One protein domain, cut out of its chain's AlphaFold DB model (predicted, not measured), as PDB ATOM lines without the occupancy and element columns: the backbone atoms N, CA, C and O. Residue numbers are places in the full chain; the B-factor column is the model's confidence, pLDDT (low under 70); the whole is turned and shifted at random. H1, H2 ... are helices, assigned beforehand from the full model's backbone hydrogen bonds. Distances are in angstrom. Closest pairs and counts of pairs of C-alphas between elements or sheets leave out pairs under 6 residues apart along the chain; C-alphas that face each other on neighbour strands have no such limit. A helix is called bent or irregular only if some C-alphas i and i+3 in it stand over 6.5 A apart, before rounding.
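What this domain is: This is residues 2 to 91 of the 96 residues of an uncharacterized protein of bacterium (UniProt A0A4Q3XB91). One very long, straight helix, H3, makes the length of the model; H1 runs beside its first part in the opposite direction, and the short helix H2 lies slanted near the end where H1 finishes and H3 starts. The rest of H3, from residue 64 on, sticks out as a bare arm, with residue 91 at its tip. The printed part has 90 residues with three named helices, in the order H1, H2, H3, and no named strand; its class is all helix. The whole is extended, with a radius of gyration of the C-alphas of 22.7 A, and spans 78 by 25 by 19 A.

How they stand to each other: H1, residues 2 to 24, is followed by a tight link of 5 residues to H2, residues 30 to 42. H1 and H2 are close but not clearly touching, with 2 pairs of C-alphas within 8 A; their closest C-alphas, those of Tyr 17 and Met 40, are 7.3 A apart. They run opposite ways at a steep tilt of 58 degrees. A tight link of 4 residues joins H2 to H3, residues 47 to 90. H2 and H3 are near each other: their closest C-alphas are 8.1 A apart, and 8 pairs lie within 10 A. H1 and H3 touch, with 5 pairs of C-alphas within 8 A, and H3 does so with residues 49 to 59 alone. Their closest C-alphas are those of Tyr 13 and Phe 52, at 7.6 A. H1 and H3 run opposite ways at a shallow tilt of 16 degrees, with their centres 27.8 A apart. In H1 and H2 every O i to N i+4 pair is within hydrogen-bond range, and in H3 39 of 40 are.

Where its parts are: H1 begins at C-alpha 2, at (-17.576, 27.282, -13.860), and measures 32.9 A from first to last C-alpha. H2 begins at C-alpha 30, at (-4.248, -2.166, -17.030), and its 13 residues measure 18.6 A. H3, the longest helix with 44 residues, measures 64.8 A and ends at C-alpha 90, at (-13.120, 63.504, -38.830). No helix is bent.

The domain as a whole: The outline is a rod, and the two C-alphas farthest apart, those of Arg 26 and Lys 91, are 78.2 A apart. Residues 64 to 91, of which 64 to 90 belong to H3, stand free. Without them the body has 62 residues and spans 38 by 22 by 17 A. The printed part has no cut, and both links are tight. The mean pLDDT of the printed part is 70.8, and 42 residues are under 70, among them residues 39 to 49 and 74 to 91.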
ATOM      1  N   VAL A   2     -16.838  28.370 -13.170       62.19
ATOM      2  CA  VAL A   2     -17.576  27.282 -13.860       62.19
ATOM      3  C   VAL A   2     -16.658  26.185 -14.423       62.19
ATOM      4  O   VAL A   2     -16.930  25.007 -14.239       62.19
ATOM      5  N   ILE A   3     -15.521  26.554 -15.024       69.81
ATOM      6  CA  ILE A   3     -14.542  25.589 -15.569       69.81
ATOM      7  C   ILE A   3     -13.937  24.694 -14.472       69.81
ATOM      8  O   ILE A   3     -13.768  23.498 -14.677       69.81
ATOM      9  N   ILE A   4     -13.653  25.253 -13.292       72.19
ATOM     10  CA  ILE A   4     -13.097  24.500 -12.155       72.19
ATOM     11  C   ILE A   4     -14.155  23.539 -11.595       72.19
ATOM     12  O   ILE A   4     -13.844  22.391 -11.296       72.19
ATOM     13  N   ALA A   5     -15.415  23.980 -11.517       71.50
ATOM     14  CA  ALA A   5     -16.530  23.128 -11.108       71.50
ATOM     15  C   ALA A   5     -16.768  21.970 -12.094       71.50
ATOM     16  O   ALA A   5     -17.014  20.845 -11.669       71.50
ATOM     17  N   LEU A   6     -16.631  22.223 -13.400       71.81
ATOM     18  CA  LEU A   6     -16.720  21.197 -14.442       71.81
ATOM     19  C   LEU A   6     -15.597  20.164 -14.344       71.81
ATOM     20  O   LEU A   6     -15.863  18.967 -14.422       71.81
ATOM     21  N   LEU A   7     -14.360  20.614 -14.129       74.12
ATOM     22  CA  LEU A   7     -13.217  19.730 -13.890       74.12
ATOM     23  C   LEU A   7     -13.420  18.874 -12.635       74.12
ATOM     24  O   LEU A   7     -13.200  17.667 -12.682       74.12
ATOM     25  N   GLY A   8     -13.901  19.470 -11.541       73.44
ATOM     26  CA  GLY A   8     -14.223  18.741 -10.313       73.44
ATOM     27  C   GLY A   8     -15.319  17.694 -10.519       73.44
ATOM     28  O   GLY A   8     -15.152  16.544 -10.116       73.44
ATOM     29  N   ALA A   9     -16.406  18.056 -11.206       74.62
ATOM     30  CA  ALA A   9     -17.493  17.135 -11.535       74.62
ATOM     31  C   ALA A   9     -17.022  15.981 -12.432       74.62
ATOM     32  O   ALA A   9     -17.435  14.840 -12.236       74.62
ATOM     33  N   PHE A  10     -16.121  16.260 -13.377       74.38
ATOM     34  CA  PHE A  10     -15.527  15.243 -14.238       74.38
ATOM     35  C   PHE A  10     -14.655  14.259 -13.446       74.38
ATOM     36  O   PHE A  10     -14.846  13.051 -13.558       74.38
ATOM     37  N   VAL A  11     -13.749  14.755 -12.598       78.19
ATOM     38  CA  VAL A  11     -12.897  13.901 -11.748       78.19
ATOM     39  C   VAL A  11     -13.745  13.059 -10.792       78.19
ATOM     40  O   VAL A  11     -13.489  11.868 -10.622       78.19
ATOM     41  N   PHE A  12     -14.792  13.647 -10.214       79.94
ATOM     42  CA  PHE A  12     -15.714  12.943  -9.326       79.94
ATOM     43  C   PHE A  12     -16.506  11.846 -10.054       79.94
ATOM     44  O   PHE A  12     -16.643  10.740  -9.535       79.94
ATOM     45  N   TYR A  13     -16.965  12.113 -11.282       77.44
ATOM     46  CA  TYR A  13     -17.612  11.123 -12.147       77.44
ATOM     47  C   TYR A  13     -16.676   9.950 -12.479       77.44
ATOM     48  O   TYR A  13     -17.092   8.796 -12.392       77.44
ATOM     49  N   VAL A  14     -15.405  10.229 -12.791       75.69
ATOM     50  CA  VAL A  14     -14.384   9.195 -13.035       75.69
ATOM     51  C   VAL A  14     -14.148   8.337 -11.797       75.69
ATOM     52  O   VAL A  14     -14.148   7.111 -11.903       75.69
ATOM     53  N   ALA A  15     -14.009   8.947 -10.620       78.62
ATOM     54  CA  ALA A  15     -13.827   8.208  -9.373       78.62
ATOM     55  C   ALA A  15     -15.031   7.302  -9.061       78.62
ATOM     56  O   ALA A  15     -14.849   6.125  -8.755       78.62
ATOM     57  N   LEU A  16     -16.258   7.818  -9.198       79.31
ATOM     58  CA  LEU A  16     -17.488   7.041  -9.002       79.31
ATOM     59  C   LEU A  16     -17.600   5.867  -9.976       79.31
ATOM     60  O   LEU A  16     -17.978   4.772  -9.565       79.31
ATOM     61  N   TYR A  17     -17.261   6.081 -11.248       72.44
ATOM     62  CA  TYR A  17     -17.287   5.017 -12.248       72.44
ATOM     63  C   TYR A  17     -16.257   3.931 -11.934       72.44
ATOM     64  O   TYR A  17     -16.589   2.753 -11.974       72.44
ATOM     65  N   LEU A  18     -15.030   4.303 -11.561       72.56
ATOM     66  CA  LEU A  18     -13.993   3.334 -11.199       72.56
ATOM     67  C   LEU A  18     -14.353   2.533  -9.941       72.56
ATOM     68  O   LEU A  18     -14.053   1.345  -9.888       72.56
ATOM     69  N   ILE A  19     -15.009   3.150  -8.953       75.12
ATOM     70  CA  ILE A  19     -15.509   2.451  -7.758       75.12
ATOM     71  C   ILE A  19     -16.637   1.480  -8.127       75.12
ATOM     72  O   ILE A  19     -16.673   0.364  -7.621       75.12
ATOM     73  N   TRP A  20     -17.552   1.887  -9.009       74.56
ATOM     74  CA  TRP A  20     -18.628   1.021  -9.495       74.56
ATOM     75  C   TRP A  20     -18.091  -0.163 -10.311       74.56
ATOM     76  O   TRP A  20     -18.469  -1.311 -10.094       74.56
ATOM     77  N   GLU A  21     -17.177   0.108 -11.240       69.00
ATOM     78  CA  GLU A  21     -16.551  -0.915 -12.072       69.00
ATOM     79  C   GLU A  21     -15.694  -1.860 -11.223       69.00
ATOM     80  O   GLU A  21     -15.734  -3.062 -11.447       69.00
ATOM     81  N   SER A  22     -14.989  -1.366 -10.195       67.62
ATOM     82  CA  SER A  22     -14.231  -2.223  -9.270       67.62
ATOM     83  C   SER A  22     -15.124  -3.124  -8.417       67.62
ATOM     84  O   SER A  22     -14.672  -4.175  -7.962       67.62
ATOM     85  N   THR A  23     -16.394  -2.749  -8.221       70.50
ATOM     86  CA  THR A  23     -17.376  -3.603  -7.542       70.50
ATOM     87  C   THR A  23     -17.975  -4.672  -8.459       70.50
ATOM     88  O   THR A  23     -18.448  -5.685  -7.947       70.50
ATOM     89  N   GLN A  24     -17.953  -4.489  -9.788       66.56
ATOM     90  CA  GLN A  24     -18.513  -5.449 -10.754       66.56
ATOM     91  C   GLN A  24     -17.466  -6.305 -11.483       66.56
ATOM     92  O   GLN A  24     -17.720  -7.474 -11.772       66.56
ATOM     93  N   SER A  25     -16.292  -5.749 -11.756       59.38
ATOM     94  CA  SER A  25     -15.254  -6.332 -12.601       59.38
ATOM     95  C   SER A  25     -13.950  -6.445 -11.815       59.38
ATOM     96  O   SER A  25     -13.512  -5.499 -11.160       59.38
ATOM     97  N   ARG A  26     -13.271  -7.595 -11.915       55.97
ATOM     98  CA  ARG A  26     -11.886  -7.720 -11.448       55.97
ATOM     99  C   ARG A  26     -11.000  -6.823 -12.317       55.97
ATOM    100  O   ARG A  26     -10.636  -7.199 -13.431       55.97
ATOM    101  N   LEU A  27     -10.678  -5.626 -11.828       62.97
ATOM    102  CA  LEU A  27      -9.720  -4.691 -12.434       62.97
ATOM    103  C   LEU A  27      -8.276  -5.217 -12.290       62.97
ATOM    104  O   LEU A  27      -7.377  -4.501 -11.861       62.97
ATOM    105  N   ASP A  28      -8.043  -6.482 -12.640       66.44
ATOM    106  CA  ASP A  28      -6.767  -7.172 -12.419       66.44
ATOM    107  C   ASP A  28      -5.708  -6.783 -13.468       66.44
ATOM    108  O   ASP A  28      -4.543  -7.156 -13.349       66.44
ATOM    109  N   SER A  29      -6.076  -6.024 -14.512       71.12
ATOM    110  CA  SER A  29      -5.145  -5.610 -15.568       71.12
ATOM    111  C   SER A  29      -5.356  -4.172 -16.044       71.12
ATOM    112  O   SER A  29      -6.478  -3.678 -16.149       71.12
ATOM    113  N   VAL A  30      -4.255  -3.516 -16.429       71.31
ATOM    114  CA  VAL A  30      -4.248  -2.166 -17.030       71.31
ATOM    115  C   VAL A  30      -5.107  -2.111 -18.301       71.31
ATOM    116  O   VAL A  30      -5.767  -1.109 -18.571       71.31
ATOM    117  N   ASN A  31      -5.153  -3.209 -19.058       71.88
ATOM    118  CA  ASN A  31      -5.971  -3.302 -20.263       71.88
ATOM    119  C   ASN A  31      -7.478  -3.286 -19.941       71.88
ATOM    120  O   ASN A  31      -8.252  -2.658 -20.657       71.88
ATOM    121  N   ALA A  32      -7.891  -3.904 -18.828       66.94
ATOM    122  CA  ALA A  32      -9.272  -3.840 -18.348       66.94
ATOM    123  C   ALA A  32      -9.658  -2.423 -17.897       66.94
ATOM    124  O   ALA A  32     -10.767  -1.981 -18.178       66.94
ATOM    125  N   VAL A  33      -8.731  -1.674 -17.287       68.75
ATOM    126  CA  VAL A  33      -8.951  -0.264 -16.909       68.75
ATOM    127  C   VAL A  33      -9.162   0.616 -18.144       68.75
ATOM    128  O   VAL A  33     -10.086   1.425 -18.179       68.75
ATOM    129  N   LEU A  34      -8.344   0.444 -19.187       71.31
ATOM    130  CA  LEU A  34      -8.499   1.175 -20.450       71.31
ATOM    131  C   LEU A  34      -9.816   0.831 -21.156       71.31
ATOM    132  O   LEU A  34     -10.509   1.729 -21.637       71.31
ATOM    133  N   HIS A  35     -10.195  -0.448 -21.175       71.00
ATOM    134  CA  HIS A  35     -11.480  -0.869 -21.729       71.00
ATOM    135  C   HIS A  35     -12.668  -0.332 -20.925       71.00
ATOM    136  O   HIS A  35     -13.649   0.107 -21.524       71.00
ATOM    137  N   ALA A  36     -12.566  -0.303 -19.595       67.62
ATOM    138  CA  ALA A  36     -13.565   0.292 -18.716       67.62
ATOM    139  C   ALA A  36     -13.699   1.801 -18.958       67.62
ATOM    140  O   ALA A  36     -14.810   2.291 -19.100       67.62
ATOM    141  N   LEU A  37     -12.589   2.532 -19.109       69.44
ATOM    142  CA  LEU A  37     -12.601   3.959 -19.460       69.44
ATOM    143  C   LEU A  37     -13.218   4.220 -20.841       69.44
ATOM    144  O   LEU A  37     -13.933   5.204 -21.036       69.44
ATOM    145  N   ASN A  38     -12.972   3.337 -21.807       71.69
ATOM    146  CA  ASN A  38     -13.600   3.439 -23.118       71.69
ATOM    147  C   ASN A  38     -15.114   3.164 -23.024       71.69
ATOM    148  O   ASN A  38     -15.933   3.955 -23.497       71.69
ATOM    149  N   ASN A  39     -15.518   2.106 -22.320       69.00
ATOM    150  CA  ASN A  39     -16.931   1.797 -22.084       69.00
ATOM    151  C   ASN A  39     -17.641   2.906 -21.282       69.00
ATOM    152  O   ASN A  39     -18.789   3.250 -21.575       69.00
ATOM    153  N   MET A  40     -16.927   3.551 -20.362       65.25
ATOM    154  CA  MET A  40     -17.370   4.698 -19.570       65.25
ATOM    155  C   MET A  40     -17.677   5.949 -20.400       65.25
ATOM    156  O   MET A  40     -18.445   6.797 -19.936       65.25
ATOM    157  N   MET A  41     -17.118   6.087 -21.604       65.56
ATOM    158  CA  MET A  41     -17.449   7.191 -22.511       65.56
ATOM    159  C   MET A  41     -18.534   6.811 -23.517       65.56
ATOM    160  O   MET A  41     -19.414   7.627 -23.798       65.56
ATOM    161  N   TRP A  42     -18.525   5.570 -24.008       64.75
ATOM    162  CA  TRP A  42     -19.272   5.218 -25.219       64.75
ATOM    163  C   TRP A  42     -20.425   4.234 -25.001       64.75
ATOM    164  O   TRP A  42     -21.386   4.263 -25.763       64.75
ATOM    165  N   VAL A  43     -20.409   3.420 -23.941       63.88
ATOM    166  CA  VAL A  43     -21.424   2.372 -23.733       63.88
ATOM    167  C   VAL A  43     -22.440   2.808 -22.669       63.88
ATOM    168  O   VAL A  43     -22.037   3.231 -21.582       63.88
ATOM    169  N   PRO A  44     -23.755   2.748 -22.942       60.66
ATOM    170  CA  PRO A  44     -24.792   3.055 -21.963       60.66
ATOM    171  C   PRO A  44     -25.049   1.823 -21.084       60.66
ATOM    172  O   PRO A  44     -25.998   1.082 -21.310       60.66
ATOM    173  N   GLN A  45     -24.177   1.560 -20.108       59.69
ATOM    174  CA  GLN A  45     -24.338   0.391 -19.229       59.69
ATOM    175  C   GLN A  45     -25.291   0.634 -18.053       59.69
ATOM    176  O   GLN A  45     -25.915  -0.306 -17.578       59.69
ATOM    177  N   ASN A  46     -25.425   1.878 -17.578       64.19
ATOM    178  CA  ASN A  46     -26.195   2.194 -16.376       64.19
ATOM    179  C   ASN A  46     -26.829   3.585 -16.466       64.19
ATOM    180  O   ASN A  46     -26.140   4.576 -16.723       64.19
ATOM    181  N   THR A  47     -28.133   3.666 -16.189       65.12
ATOM    182  CA  THR A  47     -28.954   4.884 -16.314       65.12
ATOM    183  C   THR A  47     -28.370   6.071 -15.546       65.12
ATOM    184  O   THR A  47     -28.391   7.193 -16.044       65.12
ATOM    185  N   VAL A  48     -27.775   5.827 -14.373       64.94
ATOM    186  CA  VAL A  48     -27.122   6.860 -13.550       64.94
ATOM    187  C   VAL A  48     -25.957   7.516 -14.296       64.94
ATOM    188  O   VAL A  48     -25.872   8.742 -14.358       64.94
ATOM    189  N   PHE A  49     -25.088   6.725 -14.930       66.56
ATOM    190  CA  PHE A  49     -23.953   7.259 -15.682       66.56
ATOM    191  C   PHE A  49     -24.400   7.936 -16.983       66.56
ATOM    192  O   PHE A  49     -23.825   8.953 -17.371       66.56
ATOM    193  N   THR A  50     -25.475   7.458 -17.618       70.81
ATOM    194  CA  THR A  50     -26.093   8.135 -18.768       70.81
ATOM    195  C   THR A  50     -26.621   9.522 -18.392       70.81
ATOM    196  O   THR A  50     -26.346  10.485 -19.107       70.81
ATOM    197  N   VAL A  51     -27.308   9.657 -17.251       73.38
ATOM    198  CA  VAL A  51     -27.776  10.961 -16.746       73.38
ATOM    199  C   VAL A  51     -26.591  11.894 -16.484       73.38
ATOM    200  O   VAL A  51     -26.617  13.044 -16.921       73.38
ATOM    201  N   PHE A  52     -25.513  11.401 -15.867       72.81
ATOM    202  CA  PHE A  52     -24.295  12.194 -15.663       72.81
ATOM    203  C   PHE A  52     -23.662  12.674 -16.977       72.81
ATOM    204  O   PHE A  52     -23.277  13.841 -17.068       72.81
ATOM    205  N   ARG A  53     -23.598  11.828 -18.015       72.75
ATOM    206  CA  ARG A  53     -23.104  12.230 -19.345       72.75
ATOM    207  C   ARG A  53     -23.970  13.322 -19.972       72.75
ATOM    208  O   ARG A  53     -23.426  14.269 -20.537       72.75
ATOM    209  N   VAL A  54     -25.296  13.227 -19.851       78.50
ATOM    210  CA  VAL A  54     -26.227  14.256 -20.348       78.50
ATOM    211  C   VAL A  54     -26.023  15.579 -19.608       78.50
ATOM    212  O   VAL A  54     -25.951  16.627 -20.246       78.50
ATOM    213  N   VAL A  55     -25.857  15.541 -18.283       80.88
ATOM    214  CA  VAL A  55     -25.560  16.739 -17.478       80.88
ATOM    215  C   VAL A  55     -24.229  17.369 -17.897       80.88
ATOM    216  O   VAL A  55     -24.166  18.583 -18.087       80.88
ATOM    217  N   LEU A  56     -23.186  16.559 -18.107       80.31
ATOM    218  CA  LEU A  56     -21.892  17.020 -18.617       80.31
ATOM    219  C   LEU A  56     -22.029  17.683 -19.993       80.31
ATOM    220  O   LEU A  56     -21.556  18.802 -20.169       80.31
ATOM    221  N   LEU A  57     -22.734  17.049 -20.935       81.75
ATOM    222  CA  LEU A  57     -22.982  17.597 -22.274       81.75
ATOM    223  C   LEU A  57     -23.726  18.934 -22.231       81.75
ATOM    224  O   LEU A  57     -23.325  19.882 -22.908       81.75
ATOM    225  N   LEU A  58     -24.782  19.034 -21.420       83.75
ATOM    226  CA  LEU A  58     -25.534  20.277 -21.240       83.75
ATOM    227  C   LEU A  58     -24.656  21.383 -20.654       83.75
ATOM    228  O   LEU A  58     -24.713  22.529 -21.104       83.75
ATOM    229  N   ALA A  59     -23.810  21.045 -19.683       80.62
ATOM    230  CA  ALA A  59     -22.917  22.009 -19.067       80.62
ATOM    231  C   ALA A  59     -21.810  22.470 -20.036       80.62
ATOM    232  O   ALA A  59     -21.508  23.664 -20.098       80.62
ATOM    233  N   THR A  60     -21.264  21.572 -20.862       79.75
ATOM    234  CA  THR A  60     -20.345  21.940 -21.950       79.75
ATOM    235  C   THR A  60     -21.031  22.847 -22.972       79.75
ATOM    236  O   THR A  60     -20.478  23.888 -23.326       79.75
ATOM    237  N   ALA A  61     -22.252  22.516 -23.402       82.56
ATOM    238  CA  ALA A  61     -23.026  23.345 -24.327       82.56
ATOM    239  C   ALA A  61     -23.292  24.747 -23.755       82.56
ATOM    240  O   ALA A  61     -23.165  25.743 -24.470       82.56
ATOM    241  N   TYR A  62     -23.586  24.841 -22.456       83.19
ATOM    242  CA  TYR A  62     -23.757  26.115 -21.761       83.19
ATOM    243  C   TYR A  62     -22.481  26.969 -21.794       83.19
ATOM    244  O   TYR A  62     -22.543  28.149 -22.137       83.19
ATOM    245  N   VAL A  63     -21.315  26.378 -21.502       80.81
ATOM    246  CA  VAL A  63     -20.026  27.093 -21.565       80.81
ATOM    247  C   VAL A  63     -19.722  27.568 -22.981       80.81
ATOM    248  O   VAL A  63     -19.307  28.710 -23.170       80.81
ATOM    249  N   VAL A  64     -19.963  26.724 -23.985       82.56
ATOM    250  CA  VAL A  64     -19.761  27.087 -25.393       82.56
ATOM    251  C   VAL A  64     -20.657  28.268 -25.776       82.56
ATOM    252  O   VAL A  64     -20.173  29.246 -26.346       82.56
ATOM    253  N   LEU A  65     -21.940  28.239 -25.404       84.38
ATOM    254  CA  LEU A  65     -22.866  29.351 -25.639       84.38
ATOM    255  C   LEU A  65     -22.422  30.642 -24.942       84.38
ATOM    256  O   LEU A  65     -22.522  31.721 -25.532       84.38
ATOM    257  N   ASP A  66     -21.916  30.549 -23.714       79.25
ATOM    258  CA  ASP A  66     -21.416  31.708 -22.975       79.25
ATOM    259  C   ASP A  66     -20.150  32.301 -23.622       79.25
ATOM    260  O   ASP A  66     -20.019  33.524 -23.751       79.25
ATOM    261  N   MET A  67     -19.261  31.447 -24.146       78.44
ATOM    262  CA  MET A  67     -18.112  31.877 -24.949       78.44
ATOM    263  C   MET A  67     -18.552  32.577 -26.239       78.44
ATOM    264  O   MET A  67     -18.037  33.655 -26.541       78.44
ATOM    265  N   PHE A  68     -19.537  32.035 -26.966       83.44
ATOM    266  CA  PHE A  68     -20.075  32.674 -28.173       83.44
ATOM    267  C   PHE A  68     -20.731  34.024 -27.873       83.44
ATOM    268  O   PHE A  68     -20.467  35.002 -28.574       83.44
ATOM    269  N   ARG A  69     -21.533  34.127 -26.807       80.50
ATOM    270  CA  ARG A  69     -22.133  35.404 -26.376       80.50
ATOM    271  C   ARG A  69     -21.071  36.423 -25.976       80.50
ATOM    272  O   ARG A  69     -21.181  37.597 -26.332       80.50
ATOM    273  N   SER A  70     -20.031  35.983 -25.275       74.50
ATOM    274  CA  SER A  70     -18.900  36.831 -24.893       74.50
ATOM    275  C   SER A  70     -18.096  37.301 -26.109       74.50
ATOM    276  O   SER A  70     -17.734  38.478 -26.190       74.50
ATOM    277  N   ALA A  71     -17.873  36.425 -27.089       74.38
ATOM    278  CA  ALA A  71     -17.227  36.763 -28.355       74.38
ATOM    279  C   ALA A  71     -18.074  37.747 -29.179       74.38
ATOM    280  O   ALA A  71     -17.551  38.755 -29.653       74.38
ATOM    281  N   ALA A  72     -19.391  37.531 -29.263       75.75
ATOM    282  CA  ALA A  72     -20.322  38.431 -29.943       75.75
ATOM    283  C   ALA A  72     -20.377  39.822 -29.279       75.75
ATOM    284  O   ALA A  72     -20.356  40.845 -29.970       75.75
ATOM    285  N   LYS A  73     -20.363  39.886 -27.939       71.81
ATOM    286  CA  LYS A  73     -20.252  41.154 -27.194       71.81
ATOM    287  C   LYS A  73     -18.920  41.866 -27.438       71.81
ATOM    288  O   LYS A  73     -18.892  43.092 -27.523       71.81
ATOM    289  N   ARG A  74     -17.810  41.130 -27.556       68.62
ATOM    290  CA  ARG A  74     -16.507  41.720 -27.907       68.62
ATOM    291  C   ARG A  74     -16.485  42.242 -29.341       68.62
ATOM    292  O   ARG A  74     -15.965  43.329 -29.561       68.62
ATOM    293  N   ALA A  75     -17.079  41.520 -30.288       69.81
ATOM    294  CA  ALA A  75     -17.152  41.941 -31.685       69.81
ATOM    295  C   ALA A  75     -18.002  43.210 -31.865       69.81
ATOM    296  O   ALA A  75     -17.580  44.145 -32.542       69.81
ATOM    297  N   THR A  76     -19.155  43.284 -31.194       68.81
ATOM    298  CA  THR A  76     -20.021  44.477 -31.217       68.81
ATOM    299  C   THR A  76     -19.369  45.681 -30.540       68.81
ATOM    300  O   THR A  76     -19.362  46.758 -31.122       68.81
ATOM    301  N   ARG A  77     -18.719  45.507 -29.378       64.56
ATOM    302  CA  ARG A  77     -17.946  46.593 -28.742       64.56
ATOM    303  C   ARG A  77     -16.760  47.065 -29.577       64.56
ATOM    304  O   ARG A  77     -16.448  48.249 -29.547       64.56
ATOM    305  N   LYS A  78     -16.089  46.162 -30.297       64.50
ATOM    306  CA  LYS A  78     -14.971  46.531 -31.173       64.50
ATOM    307  C   LYS A  78     -15.458  47.386 -32.345       64.50
ATOM    308  O   LYS A  78     -14.866  48.423 -32.602       64.50
ATOM    309  N   LYS A  79     -16.585  47.010 -32.960       63.75
ATOM    310  CA  LYS A  79     -17.219  47.786 -34.032       63.75
ATOM    311  C   LYS A  79     -17.612  49.195 -33.570       63.75
ATOM    312  O   LYS A  79     -17.292  50.159 -34.246       63.75
ATOM    313  N   ASP A  80     -18.222  49.302 -32.392       63.22
ATOM    314  CA  ASP A  80     -18.674  50.578 -31.819       63.22
ATOM    315  C   ASP A  80     -17.492  51.502 -31.439       63.22
ATOM    316  O   ASP A  80     -17.547  52.720 -31.606       63.22
ATOM    317  N   ASN A  81     -16.371  50.927 -30.977       63.12
ATOM    318  CA  ASN A  81     -15.131  51.675 -30.733       63.12
ATOM    319  C   ASN A  81     -14.434  52.116 -32.027       63.12
ATOM    320  O   ASN A  81     -13.912  53.229 -32.075       63.12
ATOM    321  N   ASP A  82     -14.424  51.280 -33.065       62.94
ATOM    322  CA  ASP A  82     -13.852  51.641 -34.366       62.94
ATOM    323  C   ASP A  82     -14.670  52.763 -35.033       62.94
ATOM    324  O   ASP A  82     -14.097  53.686 -35.612       62.94
ATOM    325  N   GLU A  83     -15.996  52.759 -34.869       61.62
ATOM    326  CA  GLU A  83     -16.895  53.806 -35.372       61.62
ATOM    327  C   GLU A  83     -16.706  55.140 -34.623       61.62
ATOM    328  O   GLU A  83     -16.587  56.200 -35.246       61.62
ATOM    329  N   LYS A  84     -16.569  55.098 -33.289       61.16
ATOM    330  CA  LYS A  84     -16.241  56.284 -32.473       61.16
ATOM    331  C   LYS A  84     -14.858  56.849 -32.782       61.16
ATOM    332  O   LYS A  84     -14.714  58.068 -32.881       61.16
ATOM    333  N   ASN A  85     -13.860  55.989 -32.979       61.69
ATOM    334  CA  ASN A  85     -12.532  56.427 -33.399       61.69
ATOM    335  C   ASN A  85     -12.599  57.080 -34.783       61.69
ATOM    336  O   ASN A  85     -12.120  58.200 -34.939       61.69
ATOM    337  N   ALA A  86     -13.264  56.468 -35.767       64.00
ATOM    338  CA  ALA A  86     -13.419  57.046 -37.105       64.00
ATOM    339  C   ALA A  86     -14.097  58.434 -37.100       64.00
ATOM    340  O   ALA A  86     -13.725  59.305 -37.887       64.00
ATOM    341  N   LEU A  87     -15.056  58.669 -36.196       62.09
ATOM    342  CA  LEU A  87     -15.691  59.979 -35.995       62.09
ATOM    343  C   LEU A  87     -14.758  61.003 -35.326       62.09
ATOM    344  O   LEU A  87     -14.789  62.178 -35.692       62.09
ATOM    345  N   SER A  88     -13.904  60.569 -34.394       61.38
ATOM    346  CA  SER A  88     -12.883  61.412 -33.753       61.38
ATOM    347  C   SER A  88     -11.861  61.953 -34.754       61.38
ATOM    348  O   SER A  88     -11.482  63.116 -34.662       61.38
ATOM    349  N   TRP A  89     -11.440  61.146 -35.732       63.12
ATOM    350  CA  TRP A  89     -10.478  61.567 -36.763       63.12
ATOM    351  C   TRP A  89     -11.078  62.517 -37.811       63.12
ATOM    352  O   TRP A  89     -10.337  63.191 -38.520       63.12
ATOM    353  N   LYS A  90     -12.413  62.584 -37.922       62.25
ATOM    354  CA  LYS A  90     -13.120  63.504 -38.830       62.25
ATOM    355  C   LYS A  90     -13.419  64.873 -38.220       62.25
ATOM    356  O   LYS A  90     -13.830  65.767 -38.956       62.25
ATOM    357  N   LYS A  91     -13.251  65.055 -36.907       58.88
ATOM    358  CA  LYS A  91     -13.413  66.371 -36.281       58.88
ATOM    359  C   LYS A  91     -12.146  67.197 -36.537       58.88
ATOM    360  O   LYS A  91     -11.085  66.788 -36.068       58.88
TER     361      LYS A  91